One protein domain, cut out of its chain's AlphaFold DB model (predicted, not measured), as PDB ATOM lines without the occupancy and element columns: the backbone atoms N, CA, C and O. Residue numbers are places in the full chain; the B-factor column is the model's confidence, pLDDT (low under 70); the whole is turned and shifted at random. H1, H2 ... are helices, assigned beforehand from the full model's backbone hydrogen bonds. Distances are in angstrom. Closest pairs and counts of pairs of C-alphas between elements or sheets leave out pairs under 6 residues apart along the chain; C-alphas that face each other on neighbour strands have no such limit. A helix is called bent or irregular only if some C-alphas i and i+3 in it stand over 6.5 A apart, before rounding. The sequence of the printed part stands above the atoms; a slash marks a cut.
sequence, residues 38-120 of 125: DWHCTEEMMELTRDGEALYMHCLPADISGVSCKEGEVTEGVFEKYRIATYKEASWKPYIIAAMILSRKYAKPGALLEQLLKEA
ATOM      1  N   ASP A  38      67.648 -32.733  53.224       96.56
ATOM      2  CA  ASP A  38      67.233 -32.165  54.504       96.56
ATOM      3  C   ASP A  38      66.180 -31.053  54.353       96.56
ATOM      4  O   ASP A  38      65.566 -30.651  55.338       96.56
ATOM      5  N   TRP A  39      65.923 -30.570  53.131       97.81
ATOM      6  CA  TRP A  39      64.875 -29.588  52.849       97.81
ATOM      7  C   TRP A  39      63.520 -30.289  52.774       97.81
ATOM      8  O   TRP A  39      62.937 -30.463  51.703       97.81
ATOM      9  N   HIS A  40      63.050 -30.709  53.944       98.12
ATOM     10  CA  HIS A  40      61.901 -31.577  54.112       98.12
ATOM     11  C   HIS A  40      60.917 -30.979  55.123       98.12
ATOM     12  O   HIS A  40      61.305 -30.552  56.209       98.12
ATOM     13  N   CYS A  41      59.632 -30.933  54.774       98.50
ATOM     14  CA  CYS A  41      58.578 -30.477  55.671       98.50
ATOM     15  C   CYS A  41      58.168 -31.624  56.606       98.50
ATOM     16  O   CYS A  41      57.307 -32.438  56.270       98.50
ATOM     17  N   THR A  42      58.835 -31.696  57.759       98.62
ATOM     18  CA  THR A  42      58.577 -32.679  58.819       98.62
ATOM     19  C   THR A  42      57.763 -32.087  59.963       98.62
ATOM     20  O   THR A  42      57.573 -30.873  60.058       98.62
ATOM     21  N   GLU A  43      57.301 -32.946  60.864       98.62
ATOM     22  CA  GLU A  43      56.651 -32.574  62.114       98.62
ATOM     23  C   GLU A  43      57.537 -31.636  62.952       98.62
ATOM     24  O   GLU A  43      57.055 -30.594  63.394       98.62
ATOM     25  N   GLU A  44      58.841 -31.918  63.073       98.44
ATOM     26  CA  GLU A  44      59.786 -31.055  63.799       98.44
ATOM     27  C   GLU A  44      59.895 -29.665  63.158       98.44
ATOM     28  O   GLU A  44      59.993 -28.656  63.854       98.44
ATOM     29  N   MET A  45      59.838 -29.582  61.824       98.44
ATOM     30  CA  MET A  45      59.805 -28.294  61.123       98.44
ATOM     31  C   MET A  45      58.490 -27.546  61.360       98.44
ATOM     32  O   MET A  45      58.496 -26.319  61.471       98.44
ATOM     33  N   MET A  46      57.367 -28.263  61.460       98.50
ATOM     34  CA  MET A  46      56.063 -27.662  61.748       98.50
ATOM     35  C   MET A  46      55.980 -27.111  63.177       98.50
ATOM     36  O   MET A  46      55.383 -26.050  63.370       98.50
ATOM     37  N   GLU A  47      56.637 -27.733  64.159       98.50
ATOM     38  CA  GLU A  47      56.720 -27.237  65.546       98.50
ATOM     39  C   GLU A  47      57.402 -25.866  65.660       98.50
ATOM     40  O   GLU A  47      57.056 -25.067  66.531       98.50
ATOM     41  N   LEU A  48      58.333 -25.550  64.751       98.56
ATOM     42  CA  LEU A  48      59.010 -24.248  64.700       98.56
ATOM     43  C   LEU A  48      58.104 -23.114  64.198       98.56
ATOM     44  O   LEU A  48      58.482 -21.939  64.236       98.56
ATOM     45  N   THR A  49      56.925 -23.451  63.679       98.62
ATOM     46  CA  THR A  49      55.976 -22.470  63.165       98.62
ATOM     47  C   THR A  49      55.166 -21.831  64.292       98.62
ATOM     48  O   THR A  49      55.248 -22.210  65.459       98.62
ATOM     49  N   ARG A  50      54.369 -20.809  63.961       98.38
ATOM     50  CA  ARG A  50      53.517 -20.147  64.954       98.38
ATOM     51  C   ARG A  50      52.542 -21.154  65.554       98.38
ATOM     52  O   ARG A  50      51.769 -21.765  64.821       98.38
ATOM     53  N   ASP A  51      52.609 -21.287  66.872       98.25
ATOM     54  CA  ASP A  51      51.821 -22.230  67.666       98.25
ATOM     55  C   ASP A  51      51.987 -23.704  67.238       98.25
ATOM     56  O   ASP A  51      51.169 -24.535  67.613       98.25
ATOM     57  N   GLY A  52      53.027 -24.041  66.457       97.94
ATOM     58  CA  GLY A  52      53.240 -25.384  65.902       97.94
ATOM     59  C   GLY A  52      52.216 -25.813  64.839       97.94
ATOM     60  O   GLY A  52      52.141 -26.986  64.482       97.94
ATOM     61  N   GLU A  53      51.393 -24.880  64.352       97.56
ATOM     62  CA  GLU A  53      50.156 -25.180  63.619       97.56
ATOM     63  C   GLU A  53      49.987 -24.311  62.363       97.56
ATOM     64  O   GLU A  53      48.864 -24.008  61.944       97.56
ATOM     65  N   ALA A  54      51.085 -23.878  61.733       98.56
ATOM     66  CA  ALA A  54      50.977 -23.140  60.478       98.56
ATOM     67  C   ALA A  54      50.171 -23.914  59.426       98.56
ATOM     68  O   ALA A  54      50.242 -25.135  59.308       98.56
ATOM     69  N   LEU A  55      49.412 -23.175  58.616       98.50
ATOM     70  CA  LEU A  55      48.686 -23.750  57.493       98.50
ATOM     71  C   LEU A  55      49.680 -24.268  56.448       98.50
ATOM     72  O   LEU A  55      50.275 -23.479  55.713       98.50
ATOM     73  N   TYR A  56      49.824 -25.587  56.359       98.62
ATOM     74  CA  TYR A  56      50.543 -26.220  55.261       98.62
ATOM     75  C   TYR A  56      49.762 -26.048  53.949       98.62
ATOM     76  O   TYR A  56      48.562 -26.335  53.884       98.62
ATOM     77  N   MET A  57      50.447 -25.580  52.904       98.62
ATOM     78  CA  MET A  57      49.896 -25.360  51.564       98.62
ATOM     79  C   MET A  57      50.765 -26.067  50.526       98.62
ATOM     80  O   MET A  57      51.993 -25.998  50.593       98.62
ATOM     81  N   HIS A  58      50.134 -26.726  49.556       98.62
ATOM     82  CA  HIS A  58      50.839 -27.395  48.464       98.62
ATOM     83  C   HIS A  58      49.926 -27.569  47.250       98.62
ATOM     84  O   HIS A  58      48.776 -27.987  47.366       98.62
ATOM     85  N   CYS A  59      50.455 -27.320  46.052       97.38
ATOM     86  CA  CYS A  59      49.642 -27.180  44.841       97.38
ATOM     87  C   CYS A  59      49.107 -28.504  44.255       97.38
ATOM     88  O   CYS A  59      48.217 -28.452  43.395       97.38
ATOM     89  N   LEU A  60      49.624 -29.635  44.748       97.19
ATOM     90  CA  LEU A  60      49.360 -31.028  44.366       97.19
ATOM     91  C   LEU A  60      49.794 -31.414  42.928       97.19
ATOM     92  O   LEU A  60      49.578 -30.638  41.992       97.19
ATOM     93  N   PRO A  61      50.322 -32.640  42.720       97.62
ATOM     94  CA  PRO A  61      50.666 -33.637  43.745       97.62
ATOM     95  C   PRO A  61      51.874 -33.194  44.588       97.62
ATOM     96  O   PRO A  61      52.650 -32.358  44.141       97.62
ATOM     97  N   ALA A  62      51.980 -33.700  45.816       97.81
ATOM     98  CA  ALA A  62      53.181 -33.568  46.642       97.81
ATOM     99  C   ALA A  62      54.006 -34.856  46.550       97.81
ATOM    100  O   ALA A  62      53.431 -35.945  46.438       97.81
ATOM    101  N   ASP A  63      55.324 -34.740  46.651       98.31
ATOM    102  CA  ASP A  63      56.210 -35.886  46.824       98.31
ATOM    103  C   ASP A  63      56.240 -36.270  48.312       98.31
ATOM    104  O   ASP A  63      56.915 -35.643  49.126       98.31
ATOM    105  N   ILE A  64      55.458 -37.283  48.692       98.62
ATOM    106  CA  ILE A  64      55.269 -37.702  50.084       98.62
ATOM    107  C   ILE A  64      56.276 -38.806  50.412       98.62
ATOM    108  O   ILE A  64      56.227 -39.895  49.819       98.62
ATOM    109  N   SER A  65      57.165 -38.531  51.369       98.62
ATOM    110  CA  SER A  65      58.164 -39.491  51.852       98.62
ATOM    111  C   SER A  65      57.491 -40.763  52.369       98.62
ATOM    112  O   SER A  65      56.591 -40.699  53.202       98.62
ATOM    113  N   GLY A  66      57.926 -41.924  51.876       98.12
ATOM    114  CA  GLY A  66      57.401 -43.239  52.262       98.12
ATOM    115  C   GLY A  66      56.130 -43.676  51.522       98.12
ATOM    116  O   GLY A  66      55.789 -44.856  51.583       98.12
ATOM    117  N   VAL A  67      55.477 -42.778  50.774       98.12
ATOM    118  CA  VAL A  67      54.226 -43.071  50.052       98.12
ATOM    119  C   VAL A  67      54.423 -43.004  48.539       98.12
ATOM    120  O   VAL A  67      54.315 -44.026  47.862       98.12
ATOM    121  N   SER A  68      54.718 -41.821  47.983       97.69
ATOM    122  CA  SER A  68      54.911 -41.652  46.531       97.69
ATOM    123  C   SER A  68      56.377 -41.763  46.110       97.69
ATOM    124  O   SER A  68      56.671 -42.076  44.955       97.69
ATOM    125  N   CYS A  69      57.305 -41.545  47.042       97.62
ATOM    126  CA  CYS A  69      58.743 -41.630  46.821       97.62
ATOM    127  C   CYS A  69      59.474 -42.009  48.120       97.62
ATOM    128  O   CYS A  69      58.892 -42.009  49.202       97.62
ATOM    129  N   LYS A  70      60.761 -42.369  48.025       97.69
ATOM    130  CA  LYS A  70      61.558 -42.747  49.209       97.69
ATOM    131  C   LYS A  70      61.826 -41.554  50.131       97.69
ATOM    132  O   LYS A  70      61.676 -41.679  51.337       97.69
ATOM    133  N   GLU A  71      62.227 -40.432  49.544       97.75
ATOM    134  CA  GLU A  71      62.542 -39.169  50.213       97.75
ATOM    135  C   GLU A  71      61.940 -38.058  49.349       97.75
ATOM    136  O   GLU A  71      62.254 -37.987  48.156       97.75
ATOM    137  N   GLY A  72      61.057 -37.250  49.930       97.44
ATOM    138  CA  GLY A  72      60.263 -36.255  49.220       97.44
ATOM    139  C   GLY A  72      60.208 -34.902  49.923       97.44
ATOM    140  O   GLY A  72      61.077 -34.535  50.708       97.44
ATOM    141  N   GLU A  73      59.162 -34.147  49.623       98.44
ATOM    142  CA  GLU A  73      58.947 -32.770  50.063       98.44
ATOM    143  C   GLU A  73      58.346 -32.696  51.472       98.44
ATOM    144  O   GLU A  73      58.715 -31.812  52.242       98.44
ATOM    145  N   VAL A  74      57.467 -33.635  51.839       98.69
ATOM    146  CA  VAL A  74      56.688 -33.622  53.094       98.69
ATOM    147  C   VAL A  74      56.517 -35.030  53.674       98.69
ATOM    148  O   VAL A  74      56.473 -36.010  52.920       98.69
ATOM    149  N   THR A  75      56.457 -35.158  55.001       98.75
ATOM    150  CA  THR A  75      56.179 -36.447  55.657       98.75
ATOM    151  C   THR A  75      54.721 -36.869  55.463       98.75
ATOM    152  O   THR A  75      53.831 -36.045  55.232       98.75
ATOM    153  N   GLU A  76      54.451 -38.173  55.562       98.69
ATOM    154  CA  GLU A  76      53.082 -38.702  55.505       98.69
ATOM    155  C   GLU A  76      52.188 -38.090  56.597       98.69
ATOM    156  O   GLU A  76      51.055 -37.700  56.310       98.69
ATOM    157  N   GLY A  77      52.701 -37.943  57.825       98.56
ATOM    158  CA  GLY A  77      51.948 -37.411  58.962       98.56
ATOM    159  C   GLY A  77      51.559 -35.941  58.794       98.56
ATOM    160  O   GLY A  77      50.381 -35.598  58.952       98.56
ATOM    161  N   VAL A  78      52.502 -35.078  58.391       98.62
ATOM    162  CA  VAL A  78      52.200 -33.670  58.070       98.62
ATOM    163  C   VAL A  78      51.203 -33.582  56.913       98.62
ATOM    164  O   VAL A  78      50.213 -32.853  57.017       98.62
ATOM    165  N   PHE A  79      51.408 -34.336  55.828       98.75
ATOM    166  CA  PHE A  79      50.489 -34.287  54.692       98.75
ATOM    167  C   PHE A  79      49.077 -34.736  55.078       98.75
ATOM    168  O   PHE A  79      48.113 -34.059  54.722       98.75
ATOM    169  N   GLU A  80      48.929 -35.832  55.829       98.62
ATOM    170  CA  GLU A  80      47.614 -36.337  56.231       98.62
ATOM    171  C   GLU A  80      46.873 -35.340  57.125       98.62
ATOM    172  O   GLU A  80      45.688 -35.074  56.896       98.62
ATOM    173  N   LYS A  81      47.573 -34.700  58.073       98.56
ATOM    174  CA  LYS A  81      46.997 -33.658  58.938       98.56
ATOM    175  C   LYS A  81      46.385 -32.506  58.132       98.56
ATOM    176  O   LYS A  81      45.301 -32.026  58.469       98.56
ATOM    177  N   TYR A  82      47.036 -32.084  57.045       98.69
ATOM    178  CA  TYR A  82      46.600 -30.950  56.215       98.69
ATOM    179  C   TYR A  82      45.961 -31.350  54.877       98.69
ATOM    180  O   TYR A  82      45.643 -30.484  54.059       98.69
ATOM    181  N   ARG A  83      45.677 -32.637  54.654       98.50
ATOM    182  CA  ARG A  83      45.114 -33.163  53.399       98.50
ATOM    183  C   ARG A  83      43.840 -32.437  52.970       98.50
ATOM    184  O   ARG A  83      43.687 -32.030  51.822       98.50
ATOM    185  N   ILE A  84      42.917 -32.214  53.906       98.69
ATOM    186  CA  ILE A  84      41.672 -31.487  53.619       98.69
ATOM    187  C   ILE A  84      41.941 -30.023  53.249       98.69
ATOM    188  O   ILE A  84      41.231 -29.465  52.408       98.69
ATOM    189  N   ALA A  85      42.950 -29.395  53.857       98.69
ATOM    190  CA  ALA A  85      43.314 -28.019  53.553       98.69
ATOM    191  C   ALA A  85      43.859 -27.893  52.124       98.69
ATOM    192  O   ALA A  85      43.357 -27.056  51.374       98.69
ATOM    193  N   THR A  86      44.777 -28.769  51.702       98.44
ATOM    194  CA  THR A  86      45.339 -28.753  50.336       98.44
ATOM    195  C   THR A  86      44.293 -29.103  49.271       98.44
ATOM    196  O   THR A  86      44.300 -28.554  48.169       98.44
ATOM    197  N   TYR A  87      43.309 -29.949  49.595       98.62
ATOM    198  CA  TYR A  87      42.199 -30.250  48.681       98.62
ATOM    199  C   TYR A  87      41.276 -29.043  48.492       98.62
ATOM    200  O   TYR A  87      40.892 -28.712  47.366       98.62
ATOM    201  N   LYS A  88      40.947 -28.344  49.585       98.69
ATOM    202  CA  LYS A  88      40.190 -27.087  49.524       98.69
ATOM    203  C   LYS A  88      40.989 -25.988  48.822       98.69
ATOM    204  O   LYS A  88      40.402 -25.272  48.019       98.69
ATOM    205  N   GLU A  89      42.298 -25.888  49.046       98.69
ATOM    206  CA  GLU A  89      43.197 -24.995  48.304       98.69
ATOM    207  C   GLU A  89      43.090 -25.243  46.789       98.69
ATOM    208  O   GLU A  89      42.751 -24.334  46.028       98.69
ATOM    209  N   ALA A  90      43.287 -26.489  46.345       98.19
ATOM    210  CA  ALA A  90      43.229 -26.853  44.930       98.19
ATOM    211  C   ALA A  90      41.849 -26.595  44.298       98.19
ATOM    212  O   ALA A  90      41.769 -26.245  43.115       98.19
ATOM    213  N   SER A  91      40.771 -26.708  45.084       98.44
ATOM    214  CA  SER A  91      39.396 -26.473  44.624       98.44
ATOM    215  C   SER A  91      39.148 -25.053  44.104       98.44
ATOM    216  O   SER A  91      38.214 -24.848  43.331       98.44
ATOM    217  N   TRP A  92      39.998 -24.083  44.459       98.75
ATOM    218  CA  TRP A  92      39.892 -22.706  43.974       98.75
ATOM    219  C   TRP A  92      40.376 -22.525  42.534       98.75
ATOM    220  O   TRP A  92      39.893 -21.623  41.845       98.75
ATOM    221  N   LYS A  93      41.296 -23.373  42.043       98.62
ATOM    222  CA  LYS A  93      41.923 -23.201  40.717       98.62
ATOM    223  C   LYS A  93      40.893 -23.062  39.577       98.62
ATOM    224  O   LYS A  93      41.034 -22.118  38.794       98.62
ATOM    225  N   PRO A  94      39.835 -23.897  39.477       98.75
ATOM    226  CA  PRO A  94      38.824 -23.747  38.429       98.75
ATOM    227  C   PRO A  94      38.093 -22.398  38.472       98.75
ATOM    228  O   PRO A  94      37.882 -21.778  37.430       98.75
ATOM    229  N   TYR A  95      37.750 -21.909  39.667       98.69
ATOM    230  CA  TYR A  95      37.024 -20.647  39.833       98.69
ATOM    231  C   TYR A  95      37.896 -19.432  39.513       98.69
ATOM    232  O   TYR A  95      37.412 -18.482  38.899       98.69
ATOM    233  N   ILE A  96      39.188 -19.473  39.852       98.81
ATOM    234  CA  ILE A  96      40.136 -18.416  39.479       98.81
ATOM    235  C   ILE A  96      40.299 -18.338  37.955       98.81
ATOM    236  O   ILE A  96      40.237 -17.246  37.391       98.81
ATOM    237  N   ILE A  97      40.428 -19.477  37.266       98.75
ATOM    238  CA  ILE A  97      40.499 -19.505  35.794       98.75
ATOM    239  C   ILE A  97      39.199 -18.963  35.178       98.75
ATOM    240  O   ILE A  97      39.246 -18.146  34.256       98.75
ATOM    241  N   ALA A  98      38.036 -19.351  35.707       98.69
ATOM    242  CA  ALA A  98      36.752 -18.816  35.256       98.69
ATOM    243  C   ALA A  98      36.663 -17.292  35.455       98.69
ATOM    244  O   ALA A  98      36.243 -16.574  34.545       98.69
ATOM    245  N   ALA A  99      37.128 -16.777  36.596       98.75
ATOM    246  CA  ALA A  99      37.176 -15.344  36.870       98.75
ATOM    247  C   ALA A  99      38.102 -14.594  35.897       98.75
ATOM    248  O   ALA A  99      37.736 -13.518  35.418       98.75
ATOM    249  N   MET A 100      39.260 -15.167  35.542       98.81
ATOM    250  CA  MET A 100      40.155 -14.609  34.518       98.81
ATOM    251  C   MET A 100      39.463 -14.521  33.150       98.81
ATOM    252  O   MET A 100      39.518 -13.479  32.493       98.81
ATOM    253  N   ILE A 101      38.767 -15.584  32.735       98.75
ATOM    254  CA  ILE A 101      38.018 -15.614  31.470       98.75
ATOM    255  C   ILE A 101      36.916 -14.546  31.472       98.75
ATOM    256  O   ILE A 101      36.835 -13.756  30.530       98.75
ATOM    257  N   LEU A 102      36.096 -14.477  32.527       98.56
ATOM    258  CA  LEU A 102      35.015 -13.491  32.636       98.56
ATOM    259  C   LEU A 102      35.543 -12.057  32.630       98.56
ATOM    260  O   LEU A 102      35.027 -11.221  31.889       98.56
ATOM    261  N   SER A 103      36.611 -11.789  33.381       98.44
ATOM    262  CA  SER A 103      37.229 -10.459  33.461       98.44
ATOM    263  C   SER A 103      37.816 -10.001  32.126       98.44
ATOM    264  O   SER A 103      37.842  -8.810  31.835       98.44
ATOM    265  N   ARG A 104      38.255 -10.938  31.273       98.50
ATOM    266  CA  ARG A 104      38.691 -10.621  29.906       98.50
ATOM    267  C   ARG A 104      37.518 -10.392  28.950       98.50
ATOM    268  O   ARG A 104      37.648  -9.594  28.024       98.50
ATOM    269  N   LYS A 105      36.417 -11.129  29.108       98.31
ATOM    270  CA  LYS A 105      35.281 -11.121  28.169       98.31
ATOM    271  C   LYS A 105      34.279  -9.997  28.433       98.31
ATOM    272  O   LYS A 105      33.655  -9.532  27.485       98.31
ATOM    273  N   TYR A 106      34.146  -9.547  29.678       98.19
ATOM    274  CA  TYR A 106      33.147  -8.563  30.085       98.19
ATOM    275  C   TYR A 106      33.812  -7.392  30.801       98.19
ATOM    276  O   TYR A 106      34.492  -7.577  31.802       98.19
ATOM    277  N   ALA A 107      33.554  -6.167  30.337       98.25
ATOM    278  CA  ALA A 107      34.080  -4.960  30.981       98.25
ATOM    279  C   ALA A 107      33.536  -4.754  32.410       98.25
ATOM    280  O   ALA A 107      34.187  -4.122  33.235       98.25
ATOM    281  N   LYS A 108      32.336  -5.282  32.703       98.31
ATOM    282  CA  LYS A 108      31.686  -5.217  34.022       98.31
ATOM    283  C   LYS A 108      31.191  -6.605  34.454       98.31
ATOM    284  O   LYS A 108      29.989  -6.862  34.380       98.31
ATOM    285  N   PRO A 109      32.076  -7.507  34.916       98.44
ATOM    286  CA  PRO A 109      31.694  -8.874  35.284       98.44
ATOM    287  C   PRO A 109      30.600  -8.943  36.359       98.44
ATOM    288  O   PRO A 109      29.768  -9.841  36.318       98.44
ATOM    289  N   GLY A 110      30.534  -7.966  37.273       98.44
ATOM    290  CA  GLY A 110      29.485  -7.903  38.300       98.44
ATOM    291  C   GLY A 110      28.060  -7.804  37.740       98.44
ATOM    292  O   GLY A 110      27.157  -8.423  38.290       98.44
ATOM    293  N   ALA A 111      27.863  -7.110  36.612       98.50
ATOM    294  CA  ALA A 111      26.546  -7.003  35.977       98.50
ATOM    295  C   ALA A 111      26.081  -8.349  35.395       98.50
ATOM    296  O   ALA A 111      24.910  -8.702  35.502       98.50
ATOM    297  N   LEU A 112      27.013  -9.127  34.832       98.31
ATOM    298  CA  LEU A 112      26.729 -10.484  34.366       98.31
ATOM    299  C   LEU A 112      26.352 -11.403  35.536       98.31
ATOM    300  O   LEU A 112      25.401 -12.169  35.430       98.31
ATOM    301  N   LEU A 113      27.078 -11.323  36.654       98.62
ATOM    302  CA  LEU A 113      26.780 -12.130  37.840       98.62
ATOM    303  C   LEU A 113      25.396 -11.806  38.419       98.62
ATOM    304  O   LEU A 113      24.663 -12.722  38.784       98.62
ATOM    305  N   GLU A 114      25.013 -10.525  38.460       98.75
ATOM    306  CA  GLU A 114      23.673 -10.106  38.889       98.75
ATOM    307  C   GLU A 114      22.577 -10.674  37.975       98.75
ATOM    308  O   GLU A 114      21.543 -11.133  38.463       98.75
ATOM    309  N   GLN A 115      22.807 -10.685  36.658       98.50
ATOM    310  CA  GLN A 115      21.882 -11.283  35.696       98.50
ATOM    311  C   GLN A 115      21.717 -12.792  35.932       98.50
ATOM    312  O   GLN A 115      20.592 -13.260  36.088       98.50
ATOM    313  N   LEU A 116      22.824 -13.540  36.016       98.44
ATOM    314  CA  LEU A 116      22.799 -14.994  36.229       98.44
ATOM    315  C   LEU A 116      22.096 -15.372  37.540       98.44
ATOM    316  O   LEU A 116      21.368 -16.362  37.593       98.44
ATOM    317  N   LEU A 117      22.280 -14.568  38.591       98.50
ATOM    318  CA  LEU A 117      21.602 -14.769  39.870       98.50
ATOM    319  C   LEU A 117      20.083 -14.553  39.767       98.50
ATOM    320  O   LEU A 117      19.335 -15.297  40.393       98.50
ATOM    321  N   LYS A 118      19.623 -13.562  38.988       98.62
ATOM    322  CA  LYS A 118      18.185 -13.307  38.764       98.62
ATOM    323  C   LYS A 118      17.523 -14.398  37.929       98.62
ATOM    324  O   LYS A 118      16.381 -14.751  38.202       98.62
ATOM    325  N   GLU A 119      18.224 -14.908  36.919       98.50
ATOM    326  CA  GLU A 119      17.743 -16.013  36.083       98.50
ATOM    327  C   GLU A 119      17.662 -17.327  36.871       98.50
ATOM    328  O   GLU A 119      16.774 -18.133  36.609       98.50
ATOM    329  N   ALA A 120      18.560 -17.524  37.847       98.00
ATOM    330  CA  ALA A 120      18.569 -18.654  38.781       98.00
ATOM    331  C   ALA A 120      18.440 -20.035  38.103       98.00
ATOM    332  O   ALA A 120      17.842 -20.959  38.651       98.00
TER     333      ALA A 120
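This is residues 38 to 120 of the 125 residues of the protein "Knotted carbamoyltransferase YgeW" of Klebsiella pneumoniae (UniProt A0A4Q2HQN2). A looped head, residues 38 to 75 with short H1, sits at one end of a long arm made by kinked H2 and then H3; at the far end H4 turns off to make a corner. The 83 printed residues hold four named helices, H1 to H4 in order, and no named strand: all helix. The whole is extended, radius of gyration of the C-alphas 18.9 A, spanning 51 by 29 by 22 A.

H1, residues 43 to 47, is close to but not clearly touching H2, residues 76 to 91; the closest C-alphas, of Glu 43 and Val 78, are 6.1 A apart. H2 is irregular, with C-alphas 81 and 84 7.8 A apart, and has a kink of 57 degrees near residue 84. H2 and H3, residues 93 to 105, meet only through their link. H3 and H4, residues 109 to 119, are close but not clearly touching, closest at the C-alphas of Ser 103 and Pro 109, 6.0 A, and about perpendicular at 74 degrees. H1, H3 and H4 have every O i to N i+4 pair within hydrogen-bond range, H2 10 of 12.

H1 begins at C-alpha 43 (56.651, -32.574, 62.114). H2 is 21.3 A long, H3 18.6 A and H4 15.7 A, ending at C-alpha 119 (17.743, -16.013, 36.083).

The C-alphas of Asp 38 and Glu 119, the two farthest apart, are 55.2 A apart. The link from H1 to H2 is long, 28 residues. The printed part has no cut, and no printed residue is under 70 in pLDDT.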